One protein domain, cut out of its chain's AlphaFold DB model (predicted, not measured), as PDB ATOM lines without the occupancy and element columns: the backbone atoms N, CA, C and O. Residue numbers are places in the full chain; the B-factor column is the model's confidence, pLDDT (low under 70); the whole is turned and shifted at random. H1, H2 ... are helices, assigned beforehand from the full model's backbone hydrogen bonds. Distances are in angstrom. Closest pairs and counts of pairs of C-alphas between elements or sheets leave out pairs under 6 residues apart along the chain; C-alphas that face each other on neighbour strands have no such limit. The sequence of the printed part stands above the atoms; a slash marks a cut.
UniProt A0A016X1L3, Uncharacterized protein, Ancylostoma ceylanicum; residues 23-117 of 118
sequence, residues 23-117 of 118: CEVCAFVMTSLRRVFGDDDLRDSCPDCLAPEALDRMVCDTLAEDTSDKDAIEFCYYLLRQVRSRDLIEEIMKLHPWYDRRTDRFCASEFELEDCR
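What this domain is: This is residues 23 to 117 of the 118 residues of an uncharacterized protein of Ancylostoma ceylanicum (UniProt A0A016X1L3). One long helix, H1, runs through the middle, with the hairpin of H4 and H5 packed crosswise on it and H6 and H7 packed on other sides. Short H2 and H3 extend the shape beyond the end of H1, and short H8 packs on H7, close to the beginning of H1 at Cys 23. The printed part has 95 residues with eight named helices, H1 to H8 in order, and no named strand: all helix. It is compact, with a radius of gyration of the C-alphas of 12.7 A and spans of 38 by 30 by 23 A.

How they stand to each other: H1, residues 23 to 38, is the hub, touching five helices. It touches H2, residues 40 to 45, only at the corner, and only just, with 3 pairs of C-alphas within 8 A; the closest C-alphas, of Phe 37 and Arg 43, are 7.0 A apart. H3, residues 47 to 50, is close to but not clearly touching H4, residues 52 to 66, with closest C-alphas Cys 49 and Leu 55 at 6.4 A. H4 and H5, residues 70 to 85, form a helical hairpin, running opposite ways at a shallow tilt of 27 degrees; their closest C-alphas, of Cys 60 and Cys 76, are 5.8 A apart. H1 touches H5 with residues 25 to 29 alone, at a steep tilt of 47 degrees, closest at C-alphas 25 and 76, 6.3 A. It touches H6, residues 89 to 93, closest at C-alphas 34 and 93, 5.4 A, and is about perpendicular to H7, residues 101 to 110, at 77 degrees. H7 touches H8, residues 114 to 117, closest at C-alphas 108 and 114, 5.4 A. Each O i to N i+4 pair is within hydrogen-bond range in H1, H2, H5, H6 and H7, and 10 of 11 in H4; H3 and H8 are too short for one.

Where its parts are: H1 begins at C-alpha 23 (173.717, 167.246, 198.373) and is 21.8 A long; H4 is 21.4 A, H5 22.5 A and H7 14.1 A. H8 ends at C-alpha 117 (169.740, 172.018, 191.505).

The domain as a whole: The C-alphas farthest apart, of Ser 45 and Glu 114, are 38.2 A apart. The printed part has no cut and no long link. Residues 43, 47 and 117 have pLDDT under 70.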
ATOM      1  N   CYS A  23     172.921 166.769 199.502       91.38
ATOM      2  CA  CYS A  23     173.717 167.246 198.373       91.38
ATOM      3  C   CYS A  23     175.212 167.284 198.669       91.38
ATOM      4  O   CYS A  23     176.001 166.829 197.845       91.38
ATOM      5  N   GLU A  24     175.607 167.785 199.840       91.06
ATOM      6  CA  GLU A  24     177.013 167.808 200.253       91.06
ATOM      7  C   GLU A  24     177.556 166.388 200.426       91.06
ATOM      8  O   GLU A  24     178.651 166.093 199.945       91.06
ATOM      9  N   VAL A  25     176.770 165.486 201.026       94.44
ATOM     10  CA  VAL A  25     177.141 164.068 201.145       94.44
ATOM     11  C   VAL A  25     177.288 163.436 199.761       94.44
ATOM     12  O   VAL A  25     178.298 162.790 199.484       94.44
ATOM     13  N   CYS A  26     176.334 163.654 198.852       95.38
ATOM     14  CA  CYS A  26     176.425 163.116 197.498       95.38
ATOM     15  C   CYS A  26     177.642 163.653 196.742       95.38
ATOM     16  O   CYS A  26     178.414 162.877 196.175       95.38
ATOM     17  N   ALA A  27     177.860 164.966 196.783       93.31
ATOM     18  CA  ALA A  27     179.003 165.607 196.157       93.31
ATOM     19  C   ALA A  27     180.336 165.069 196.692       93.31
ATOM     20  O   ALA A  27     181.255 164.809 195.906       93.31
ATOM     21  N   PHE A  28     180.423 164.858 198.006       93.50
ATOM     22  CA  PHE A  28     181.567 164.231 198.651       93.50
ATOM     23  C   PHE A  28     181.799 162.818 198.115       93.50
ATOM     24  O   PHE A  28     182.883 162.542 197.601       93.50
ATOM     25  N   VAL A  29     180.780 161.953 198.137       95.19
ATOM     26  CA  VAL A  29     180.901 160.564 197.666       95.19
ATOM     27  C   VAL A  29     181.344 160.522 196.202       95.19
ATOM     28  O   VAL A  29     182.322 159.847 195.881       95.19
ATOM     29  N   MET A  30     180.693 161.274 195.310       95.31
ATOM     30  CA  MET A  30     181.026 161.262 193.879       95.31
ATOM     31  C   MET A  30     182.452 161.752 193.615       95.31
ATOM     32  O   MET A  30     183.174 161.165 192.809       95.31
ATOM     33  N   THR A  31     182.883 162.810 194.308       92.62
ATOM     34  CA  THR A  31     184.234 163.362 194.142       92.62
ATOM     35  C   THR A  31     185.294 162.402 194.686       92.62
ATOM     36  O   THR A  31     186.333 162.217 194.050       92.62
ATOM     37  N   SER A  32     185.031 161.760 195.825       91.94
ATOM     38  CA  SER A  32     185.916 160.753 196.419       91.94
ATOM     39  C   SER A  32     186.065 159.539 195.507       91.94
ATOM     40  O   SER A  32     187.188 159.160 195.181       91.94
ATOM     41  N   LEU A  33     184.958 159.001 194.987       92.06
ATOM     42  CA  LEU A  33     184.988 157.911 194.010       92.06
ATOM     43  C   LEU A  33     185.751 158.306 192.744       92.06
ATOM     44  O   LEU A  33     186.640 157.579 192.306       92.06
ATOM     45  N   ARG A  34     185.471 159.486 192.179       91.12
ATOM     46  CA  ARG A  34     186.169 159.978 190.985       91.12
ATOM     47  C   ARG A  34     187.681 160.075 191.188       91.12
ATOM     48  O   ARG A  34     188.429 159.865 190.232       91.12
ATOM     49  N   ARG A  35     188.135 160.434 192.391       88.19
ATOM     50  CA  ARG A  35     189.562 160.471 192.734       88.19
ATOM     51  C   ARG A  35     190.136 159.071 192.859       88.19
ATOM     52  O   ARG A  35     191.103 158.785 192.173       88.19
ATOM     53  N   VAL A  36     189.503 158.204 193.646       87.50
ATOM     54  CA  VAL A  36     189.967 156.828 193.884       87.50
ATOM     55  C   VAL A  36     190.094 156.039 192.579       87.50
ATOM     56  O   VAL A  36     191.124 155.428 192.329       87.50
ATOM     57  N   PHE A  37     189.084 156.089 191.709       85.44
ATOM     58  CA  PHE A  37     189.115 155.381 190.423       85.44
ATOM     59  C   PHE A  37     189.913 156.110 189.336       85.44
ATOM     60  O   PHE A  37     190.267 155.513 188.321       85.44
ATOM     61  N   GLY A  38     190.167 157.406 189.526       82.81
ATOM     62  CA  GLY A  38     190.957 158.236 188.622       82.81
ATOM     63  C   GLY A  38     192.453 158.234 188.896       82.81
ATOM     64  O   GLY A  38     193.193 158.818 188.107       82.81
ATOM     65  N   ASP A  39     192.866 157.650 190.015       80.88
ATOM     66  CA  ASP A  39     194.252 157.502 190.423       80.88
ATOM     67  C   ASP A  39     194.774 156.150 189.914       80.88
ATOM     68  O   ASP A  39     194.547 155.096 190.516       80.88
ATOM     69  N   ASP A  40     195.423 156.181 188.746       74.25
ATOM     70  CA  ASP A  40     195.993 154.984 188.120       74.25
ATOM     71  C   ASP A  40     197.060 154.329 189.022       74.25
ATOM     72  O   ASP A  40     197.152 153.100 189.053       74.25
ATOM     73  N   ASP A  41     197.787 155.114 189.830       73.19
ATOM     74  CA  ASP A  41     198.789 154.591 190.765       73.19
ATOM     75  C   ASP A  41     198.122 153.803 191.901       73.19
ATOM     76  O   ASP A  41     198.608 152.741 192.303       73.19
ATOM     77  N   LEU A  42     196.979 154.277 192.410       70.31
ATOM     78  CA  LEU A  42     196.219 153.582 193.455       70.31
ATOM     79  C   LEU A  42     195.640 152.253 192.944       70.31
ATOM     80  O   LEU A  42     195.668 151.245 193.656       70.31
ATOM     81  N   ARG A  43     195.155 152.236 191.695       69.25
ATOM     82  CA  ARG A  43     194.604 151.033 191.056       69.25
ATOM     83  C   ARG A  43     195.664 149.948 190.867       69.25
ATOM     84  O   ARG A  43     195.377 148.776 191.105       69.25
ATOM     85  N   ASP A  44     196.870 150.339 190.468       74.50
ATOM     86  CA  ASP A  44     197.959 149.400 190.193       74.50
ATOM     87  C   ASP A  44     198.664 148.928 191.477       74.50
ATOM     88  O   ASP A  44     199.163 147.802 191.540       74.50
ATOM     89  N   SER A  45     198.688 149.761 192.522       75.81
ATOM     90  CA  SER A  45     199.379 149.463 193.786       75.81
ATOM     91  C   SER A  45     198.516 148.762 194.839       75.81
ATOM     92  O   SER A  45     199.066 148.053 195.687       75.81
ATOM     93  N   CYS A  46     197.189 148.923 194.805       72.75
ATOM     94  CA  CYS A  46     196.290 148.331 195.794       72.75
ATOM     95  C   CYS A  46     194.935 147.908 195.191       72.75
ATOM     96  O   CYS A  46     193.916 148.567 195.413       72.75
ATOM     97  N   PRO A  47     194.871 146.768 194.481       68.31
ATOM     98  CA  PRO A  47     193.613 146.268 193.921       68.31
ATOM     99  C   PRO A  47     192.558 145.972 195.002       68.31
ATOM    100  O   PRO A  47     191.372 146.222 194.789       68.31
ATOM    101  N   ASP A  48     192.979 145.529 196.191       77.25
ATOM    102  CA  ASP A  48     192.078 145.267 197.323       77.25
ATOM    103  C   ASP A  48     191.484 146.552 197.929       77.25
ATOM    104  O   ASP A  48     190.429 146.504 198.559       77.25
ATOM    105  N   CYS A  49     192.105 147.719 197.709       73.06
ATOM    106  CA  CYS A  49     191.563 149.010 198.143       73.06
ATOM    107  C   CYS A  49     190.292 149.396 197.367       73.06
ATOM    108  O   CYS A  49     189.505 150.211 197.845       73.06
ATOM    109  N   LEU A  50     190.077 148.798 196.192       76.44
ATOM    110  CA  LEU A  50     188.881 148.986 195.371       76.44
ATOM    111  C   LEU A  50     187.803 147.927 195.645       76.44
ATOM    112  O   LEU A  50     186.729 147.978 195.041       76.44
ATOM    113  N   ALA A  51     188.060 146.974 196.549       84.88
ATOM    114  CA  ALA A  51     187.037 146.037 196.989       84.88
ATOM    115  C   ALA A  51     185.862 146.806 197.626       84.88
ATOM    116  O   ALA A  51     186.092 147.788 198.338       84.88
ATOM    117  N   PRO A  52     184.601 146.375 197.423       84.00
ATOM    118  CA  PRO A  52     183.430 147.126 197.869       84.00
ATOM    119  C   PRO A  52     183.457 147.516 199.349       84.00
ATOM    120  O   PRO A  52     183.184 148.670 199.666       84.00
ATOM    121  N   GLU A  53     183.826 146.601 200.256       84.69
ATOM    122  CA  GLU A  53     183.881 146.928 201.686       84.69
ATOM    123  C   GLU A  53     185.031 147.880 202.038       84.69
ATOM    124  O   GLU A  53     184.905 148.671 202.973       84.69
ATOM    125  N   ALA A  54     186.155 147.808 201.321       84.88
ATOM    126  CA  ALA A  54     187.286 148.709 201.533       84.88
ATOM    127  C   ALA A  54     186.947 150.130 201.068       84.88
ATOM    128  O   ALA A  54     187.237 151.092 201.776       84.88
ATOM    129  N   LEU A  55     186.268 150.247 199.926       85.56
ATOM    130  CA  LEU A  55     185.797 151.511 199.374       85.56
ATOM    131  C   LEU A  55     184.730 152.160 200.265       85.56
ATOM    132  O   LEU A  55     184.784 153.363 200.509       85.56
ATOM    133  N   ASP A  56     183.800 151.354 200.787       88.00
ATOM    134  CA  ASP A  56     182.772 151.803 201.729       88.00
ATOM    135  C   ASP A  56     183.393 152.428 202.980       88.00
ATOM    136  O   ASP A  56     183.030 153.545 203.351       88.00
ATOM    137  N   ARG A  57     184.386 151.755 203.573       86.69
ATOM    138  CA  ARG A  57     185.142 152.300 204.708       86.69
ATOM    139  C   ARG A  57     185.911 153.553 204.318       86.69
ATOM    140  O   ARG A  57     185.792 154.574 204.977       86.69
ATOM    141  N   MET A  58     186.666 153.509 203.222       87.50
ATOM    142  CA  MET A  58     187.505 154.633 202.802       87.50
ATOM    143  C   MET A  58     186.700 155.914 202.580       87.50
ATOM    144  O   MET A  58     187.162 156.990 202.927       87.50
ATOM    145  N   VAL A  59     185.507 155.821 201.993       92.31
ATOM    146  CA  VAL A  59     184.698 157.007 201.707       92.31
ATOM    147  C   VAL A  59     183.843 157.387 202.916       92.31
ATOM    148  O   VAL A  59     183.918 158.524 203.380       92.31
ATOM    149  N   CYS A  60     183.036 156.467 203.448       94.00
ATOM    150  CA  CYS A  60     182.060 156.819 204.479       94.00
ATOM    151  C   CYS A  60     182.654 156.912 205.889       94.00
ATOM    152  O   CYS A  60     182.131 157.692 206.684       94.00
ATOM    153  N   ASP A  61     183.751 156.210 206.205       90.12
ATOM    154  CA  ASP A  61     184.427 156.414 207.493       90.12
ATOM    155  C   ASP A  61     185.174 157.754 207.505       90.12
ATOM    156  O   ASP A  61     185.137 158.444 208.517       90.12
ATOM    157  N   THR A  62     185.746 158.199 206.376       91.50
ATOM    158  CA  THR A  62     186.293 159.565 206.265       91.50
ATOM    159  C   THR A  62     185.209 160.621 206.471       91.50
ATOM    160  O   THR A  62     185.432 161.584 207.197       91.50
ATOM    161  N   LEU A  63     184.005 160.433 205.917       90.50
ATOM    162  CA  LEU A  63     182.885 161.324 206.234       90.50
ATOM    163  C   LEU A  63     182.551 161.298 207.738       90.50
ATOM    164  O   LEU A  63     182.294 162.345 208.325       90.50
ATOM    165  N   ALA A  64     182.579 160.125 208.373       90.12
ATOM    166  CA  ALA A  64     182.303 159.972 209.803       90.12
ATOM    167  C   ALA A  64     183.373 160.603 210.719       90.12
ATOM    168  O   ALA A  64     183.090 160.881 211.885       90.12
ATOM    169  N   GLU A  65     184.586 160.853 210.218       89.38
ATOM    170  CA  GLU A  65     185.597 161.657 210.917       89.38
ATOM    171  C   GLU A  65     185.235 163.153 210.914       89.38
ATOM    172  O   GLU A  65     185.477 163.849 211.903       89.38
ATOM    173  N   ASP A  66     184.587 163.626 209.843       85.62
ATOM    174  CA  ASP A  66     184.200 165.029 209.641       85.62
ATOM    175  C   ASP A  66     182.806 165.375 210.199       85.62
ATOM    176  O   ASP A  66     182.480 166.551 210.399       85.62
ATOM    177  N   THR A  67     181.953 164.381 210.469       84.69
ATOM    178  CA  THR A  67     180.624 164.598 211.057       84.69
ATOM    179  C   THR A  67     180.192 163.491 212.015       84.69
ATOM    180  O   THR A  67     180.442 162.313 211.802       84.69
ATOM    181  N   SER A  68     179.459 163.874 213.067       84.31
ATOM    182  CA  SER A  68     178.758 162.928 213.955       84.31
ATOM    183  C   SER A  68     177.289 162.705 213.564       84.31
ATOM    184  O   SER A  68     176.543 162.053 214.302       84.31
ATOM    185  N   ASP A  69     176.861 163.254 212.424       88.88
ATOM    186  CA  ASP A  69     175.509 163.095 211.897       88.88
ATOM    187  C   ASP A  69     175.310 161.687 211.314       88.88
ATOM    188  O   ASP A  69     175.830 161.346 210.250       88.88
ATOM    189  N   LYS A  70     174.549 160.858 212.035       90.62
ATOM    190  CA  LYS A  70     174.275 159.472 211.639       90.62
ATOM    191  C   LYS A  70     173.499 159.385 210.332       90.62
ATOM    192  O   LYS A  70     173.778 158.478 209.557       90.62
ATOM    193  N   ASP A  71     172.587 160.319 210.082       92.44
ATOM    194  CA  ASP A  71     171.748 160.286 208.886       92.44
ATOM    195  C   ASP A  71     172.617 160.536 207.641       92.44
ATOM    196  O   ASP A  71     172.492 159.835 206.639       92.44
ATOM    197  N   ALA A  72     173.585 161.456 207.736       93.06
ATOM    198  CA  ALA A  72     174.562 161.713 206.675       93.06
ATOM    199  C   ALA A  72     175.463 160.496 206.394       93.06
ATOM    200  O   ALA A  72     175.718 160.157 205.237       93.06
ATOM    201  N   ILE A  73     175.926 159.814 207.448       94.12
ATOM    202  CA  ILE A  73     176.754 158.607 207.326       94.12
ATOM    203  C   ILE A  73     175.947 157.467 206.690       94.12
ATOM    204  O   ILE A  73     176.407 156.844 205.734       94.12
ATOM    205  N   GLU A  74     174.728 157.206 207.168       94.88
ATOM    206  CA  GLU A  74     173.835 156.194 206.585       94.88
ATOM    207  C   GLU A  74     173.518 156.503 205.116       94.88
ATOM    208  O   GLU A  74     173.536 155.603 204.269       94.88
ATOM    209  N   PHE A  75     173.313 157.780 204.790       95.69
ATOM    210  CA  PHE A  75     173.084 158.223 203.424       95.69
ATOM    211  C   PHE A  75     174.311 158.014 202.519       95.69
ATOM    212  O   PHE A  75     174.161 157.574 201.378       95.69
ATOM    213  N   CYS A  76     175.531 158.214 203.027       96.31
ATOM    214  CA  CYS A  76     176.762 157.880 202.302       96.31
ATOM    215  C   CYS A  76     176.801 156.398 201.890       96.31
ATOM    216  O   CYS A  76     176.994 156.079 200.713       96.31
ATOM    217  N   TYR A  77     176.538 155.487 202.833       95.38
ATOM    218  CA  TYR A  77     176.500 154.047 202.551       95.38
ATOM    219  C   TYR A  77     175.392 153.687 201.553       95.38
ATOM    220  O   TYR A  77     175.586 152.846 200.667       95.38
ATOM    221  N   TYR A  78     174.230 154.336 201.664       95.25
ATOM    222  CA  TYR A  78     173.148 154.190 200.696       95.25
ATOM    223  C   TYR A  78     173.595 154.586 199.281       95.25
ATOM    224  O   TYR A  78     173.392 153.810 198.344       95.25
ATOM    225  N   LEU A  79     174.256 155.735 199.118       96.62
ATOM    226  CA  LEU A  79     174.743 156.207 197.821       96.62
ATOM    227  C   LEU A  79     175.770 155.254 197.205       96.62
ATOM    228  O   LEU A  79     175.640 154.904 196.033       96.62
ATOM    229  N   LEU A  80     176.744 154.768 197.980       95.19
ATOM    230  CA  LEU A  80     177.726 153.792 197.486       95.19
ATOM    231  C   LEU A  80     177.060 152.501 197.002       95.19
ATOM    232  O   LEU A  80     177.407 151.962 195.946       95.19
ATOM    233  N   ARG A  81     176.039 152.031 197.727       94.19
ATOM    234  CA  ARG A  81     175.227 150.891 197.297       94.19
ATOM    235  C   ARG A  81     174.482 151.185 195.996       94.19
ATOM    236  O   ARG A  81     174.456 150.314 195.126       94.19
ATOM    237  N   GLN A  82     173.903 152.378 195.851       95.25
ATOM    238  CA  GLN A  82     173.205 152.786 194.629       95.25
ATOM    239  C   GLN A  82     174.153 152.830 193.431       95.25
ATOM    240  O   GLN A  82     173.849 152.204 192.416       95.25
ATOM    241  N   VAL A  83     175.319 153.464 193.579       94.69
ATOM    242  CA  VAL A  83     176.371 153.517 192.552       94.69
ATOM    243  C   VAL A  83     176.723 152.124 192.045       94.69
ATOM    244  O   VAL A  83     176.739 151.910 190.836       94.69
ATOM    245  N   ARG A  84     176.940 151.161 192.950       92.06
ATOM    246  CA  ARG A  84     177.229 149.771 192.569       92.06
ATOM    247  C   ARG A  84     176.046 149.095 191.890       92.06
ATOM    248  O   ARG A  84     176.205 148.477 190.847       92.06
ATOM    249  N   SER A  85     174.858 149.197 192.485       94.19
ATOM    250  CA  SER A  85     173.665 148.506 191.980       94.19
ATOM    251  C   SER A  85     173.235 148.974 190.588       94.19
ATOM    252  O   SER A  85     172.616 148.210 189.853       94.19
ATOM    253  N   ARG A  86     173.573 150.219 190.239       94.69
ATOM    254  CA  ARG A  86     173.238 150.872 188.972       94.69
ATOM    255  C   ARG A  86     174.428 151.005 188.022       94.69
ATOM    256  O   ARG A  86     174.274 151.628 186.981       94.69
ATOM    257  N   ASP A  87     175.582 150.448 188.387       93.75
ATOM    258  CA  ASP A  87     176.819 150.485 187.602       93.75
ATOM    259  C   ASP A  87     177.236 151.902 187.150       93.75
ATOM    260  O   ASP A  87     177.572 152.161 185.998       93.75
ATOM    261  N   LEU A  88     177.187 152.868 188.073       94.38
ATOM    262  CA  LEU A  88     177.394 154.290 187.758       94.38
ATOM    263  C   LEU A  88     178.869 154.722 187.725       94.38
ATOM    264  O   LEU A  88     179.153 155.904 187.527       94.38
ATOM    265  N   ILE A  89     179.822 153.807 187.932       91.38
ATOM    266  CA  ILE A  89     181.249 154.150 188.062       91.38
ATOM    267  C   ILE A  89     181.785 154.830 186.797       91.38
ATOM    268  O   ILE A  89     182.480 155.840 186.901       91.38
ATOM    269  N   GLU A  90     181.430 154.344 185.606       91.56
ATOM    270  CA  GLU A  90     181.877 154.961 184.351       91.56
ATOM    271  C   GLU A  90     181.358 156.394 184.181       91.56
ATOM    272  O   GLU A  90     182.087 157.270 183.714       91.56
ATOM    273  N   GLU A  91     180.116 156.663 184.584       94.00
ATOM    274  CA  GLU A  91     179.551 158.012 184.533       94.00
ATOM    275  C   GLU A  91     180.219 158.935 185.556       94.00
ATOM    276  O   GLU A  91     180.579 160.069 185.231       94.00
ATOM    277  N   ILE A  92     180.478 158.428 186.763       93.56
ATOM    278  CA  ILE A  92     181.230 159.149 187.794       93.56
ATOM    279  C   ILE A  92     182.625 159.503 187.281       93.56
ATOM    280  O   ILE A  92     183.081 160.623 187.494       93.56
ATOM    281  N   MET A  93     183.281 158.617 186.531       92.12
ATOM    282  CA  MET A  93     184.599 158.871 185.940       92.12
ATOM    283  C   MET A  93     184.623 160.017 184.915       92.12
ATOM    284  O   MET A  93     185.674 160.632 184.703       92.12
ATOM    285  N   LYS A  94     183.474 160.372 184.327       92.31
ATOM    286  CA  LYS A  94     183.331 161.543 183.442       92.31
ATOM    287  C   LYS A  94     183.203 162.857 184.220       92.31
ATOM    288  O   LYS A  94     183.332 163.930 183.622       92.31
ATOM    289  N   LEU A  95     182.949 162.800 185.530       91.31
ATOM    290  CA  LEU A  95     182.917 163.980 186.389       91.31
ATOM    291  C   LEU A  95     184.316 164.567 186.579       91.31
ATOM    292  O   LEU A  95     185.349 163.939 186.317       91.31
ATOM    293  N   HIS A  96     184.341 165.810 187.048       85.94
ATOM    294  CA  HIS A  96     185.587 166.474 187.378       85.94
ATOM    295  C   HIS A  96     186.163 165.899 188.692       85.94
ATOM    296  O   HIS A  96     185.404 165.688 189.633       85.94
ATOM    297  N   PRO A  97     187.488 165.678 188.829       82.25
ATOM    298  CA  PRO A  97     188.127 165.250 190.091       82.25
ATOM    299  C   PRO A  97     188.028 166.247 191.261       82.25
ATOM    300  O   PRO A  97     188.593 166.018 192.334       82.25
ATOM    301  N   TRP A  98     187.344 167.371 191.074       83.94
ATOM    302  CA  TRP A  98     186.984 168.298 192.137       83.94
ATOM    303  C   TRP A  98     185.502 168.615 192.028       83.94
ATOM    304  O   TRP A  98     184.921 168.525 190.949       83.94
ATOM    305  N   TYR A  99     184.918 169.008 193.153       83.44
ATOM    306  CA  TYR A  99     183.527 169.409 193.200       83.44
ATOM    307  C   TYR A  99     183.248 170.565 192.227       83.44
ATOM    308  O   TYR A  99     183.926 171.596 192.257       83.44
ATOM    309  N   ASP A 100     182.254 170.380 191.361       86.81
ATOM    310  CA  ASP A 100     181.706 171.421 190.505       86.81
ATOM    311  C   ASP A 100     180.207 171.183 190.239       86.81
ATOM    312  O   ASP A 100     179.630 170.160 190.607       86.81
ATOM    313  N   ARG A 101     179.577 172.118 189.519       88.06
ATOM    314  CA  ARG A 101     178.142 172.079 189.195       88.06
ATOM    315  C   ARG A 101     177.705 170.853 188.370       88.06
ATOM    316  O   ARG A 101     176.510 170.617 188.182       88.06
ATOM    317  N   ARG A 102     178.619 170.100 187.752       91.00
ATOM    318  CA  ARG A 102     178.265 168.833 187.086       91.00
ATOM    319  C   ARG A 102     178.011 167.747 188.116       91.00
ATOM    320  O   ARG A 102     177.071 166.989 187.917       91.00
ATOM    321  N   THR A 103     178.781 167.722 189.201       92.00
ATOM    322  CA  THR A 103     178.560 166.801 190.317       92.00
ATOM    323  C   THR A 103     177.194 167.037 190.956       92.00
ATOM    324  O   THR A 103     176.443 166.085 191.126       92.00
ATOM    325  N   ASP A 104     176.802 168.293 191.184       90.25
ATOM    326  CA  ASP A 104     175.458 168.615 191.697       90.25
ATOM    327  C   ASP A 104     174.339 168.125 190.776       90.25
ATOM    328  O   ASP A 104     173.358 167.526 191.214       90.25
ATOM    329  N   ARG A 105     174.489 168.363 189.466       91.75
ATOM    330  CA  ARG A 105     173.506 167.919 188.471       91.75
ATOM    331  C   ARG A 105     173.407 166.404 188.409       91.75
ATOM    332  O   ARG A 105     172.297 165.904 188.288       91.75
ATOM    333  N   PHE A 106     174.540 165.715 188.502       93.94
ATOM    334  CA  PHE A 106     174.591 164.263 188.581       93.94
ATOM    335  C   PHE A 106     173.865 163.763 189.834       93.94
ATOM    336  O   PHE A 106     172.998 162.904 189.738       93.94
ATOM    337  N   CYS A 107     174.133 164.367 190.994       93.94
ATOM    338  CA  CYS A 107     173.439 164.049 192.239       93.94
ATOM    339  C   CYS A 107     171.918 164.251 192.131       93.94
ATOM    340  O   CYS A 107     171.140 163.380 192.519       93.94
ATOM    341  N   ALA A 108     171.488 165.361 191.531       92.88
ATOM    342  CA  ALA A 108     170.076 165.672 191.339       92.88
ATOM    343  C   ALA A 108     169.368 164.821 190.271       92.88
ATOM    344  O   ALA A 108     168.137 164.753 190.276       92.88
ATOM    345  N   SER A 109     170.096 164.265 189.296       91.25
ATOM    346  CA  SER A 109     169.513 163.420 188.247       91.25
ATOM    347  C   SER A 109     169.494 161.958 188.653       91.25
ATOM    348  O   SER A 109     168.468 161.303 188.511       91.25
ATOM    349  N   GLU A 110     170.610 161.455 189.178       93.25
ATOM    350  CA  GLU A 110     170.754 160.037 189.470       93.25
ATOM    351  C   GLU A 110     170.097 159.654 190.790       93.25
ATOM    352  O   GLU A 110     169.520 158.574 190.866       93.25
ATOM    353  N   PHE A 111     170.122 160.517 191.805       92.12
ATOM    354  CA  PHE A 111     169.618 160.187 193.144       92.12
ATOM    355  C   PHE A 111     168.380 160.991 193.550       92.12
ATOM    356  O   PHE A 111     168.019 160.992 194.720       92.12
ATOM    357  N   GLU A 112     167.733 161.670 192.594       88.44
ATOM    358  CA  GLU A 112     166.502 162.451 192.812       88.44
ATOM    359  C   GLU A 112     166.637 163.553 193.887       88.44
ATOM    360  O   GLU A 112     165.656 163.998 194.479       88.44
ATOM    361  N   LEU A 113     167.859 164.049 194.107       86.69
ATOM    362  CA  LEU A 113     168.149 165.092 195.093       86.69
ATOM    363  C   LEU A 113     167.832 166.484 194.531       86.69
ATOM    364  O   LEU A 113     168.709 167.209 194.051       86.69
ATOM    365  N   GLU A 114     166.551 166.855 194.543       75.81
ATOM    366  CA  GLU A 114     166.059 168.094 193.923       75.81
ATOM    367  C   GLU A 114     166.725 169.364 194.473       75.81
ATOM    368  O   GLU A 114     166.950 170.320 193.721       75.81
ATOM    369  N   ASP A 115     167.104 169.362 195.752       75.75
ATOM    370  CA  ASP A 115     167.745 170.507 196.397       75.75
ATOM    371  C   ASP A 115     169.164 170.793 195.876       75.75
ATOM    372  O   ASP A 115     169.642 171.917 196.031       75.75
ATOM    373  N   CYS A 116     169.796 169.861 195.149       80.19
ATOM    374  CA  CYS A 116     171.126 170.081 194.566       80.19
ATOM    375  C   CYS A 116     171.076 170.892 193.262       80.19
ATOM    376  O   CYS A 116     172.107 171.200 192.676       80.19
ATOM    377  N   ARG A 117     169.885 171.245 192.756       65.75
ATOM    378  CA  ARG A 117     169.740 172.018 191.505       65.75
ATOM    379  C   ARG A 117     169.899 173.534 191.681       65.75
ATOM    380  O   ARG A 117     169.844 174.240 190.667       65.75
TER     381      ARG A 117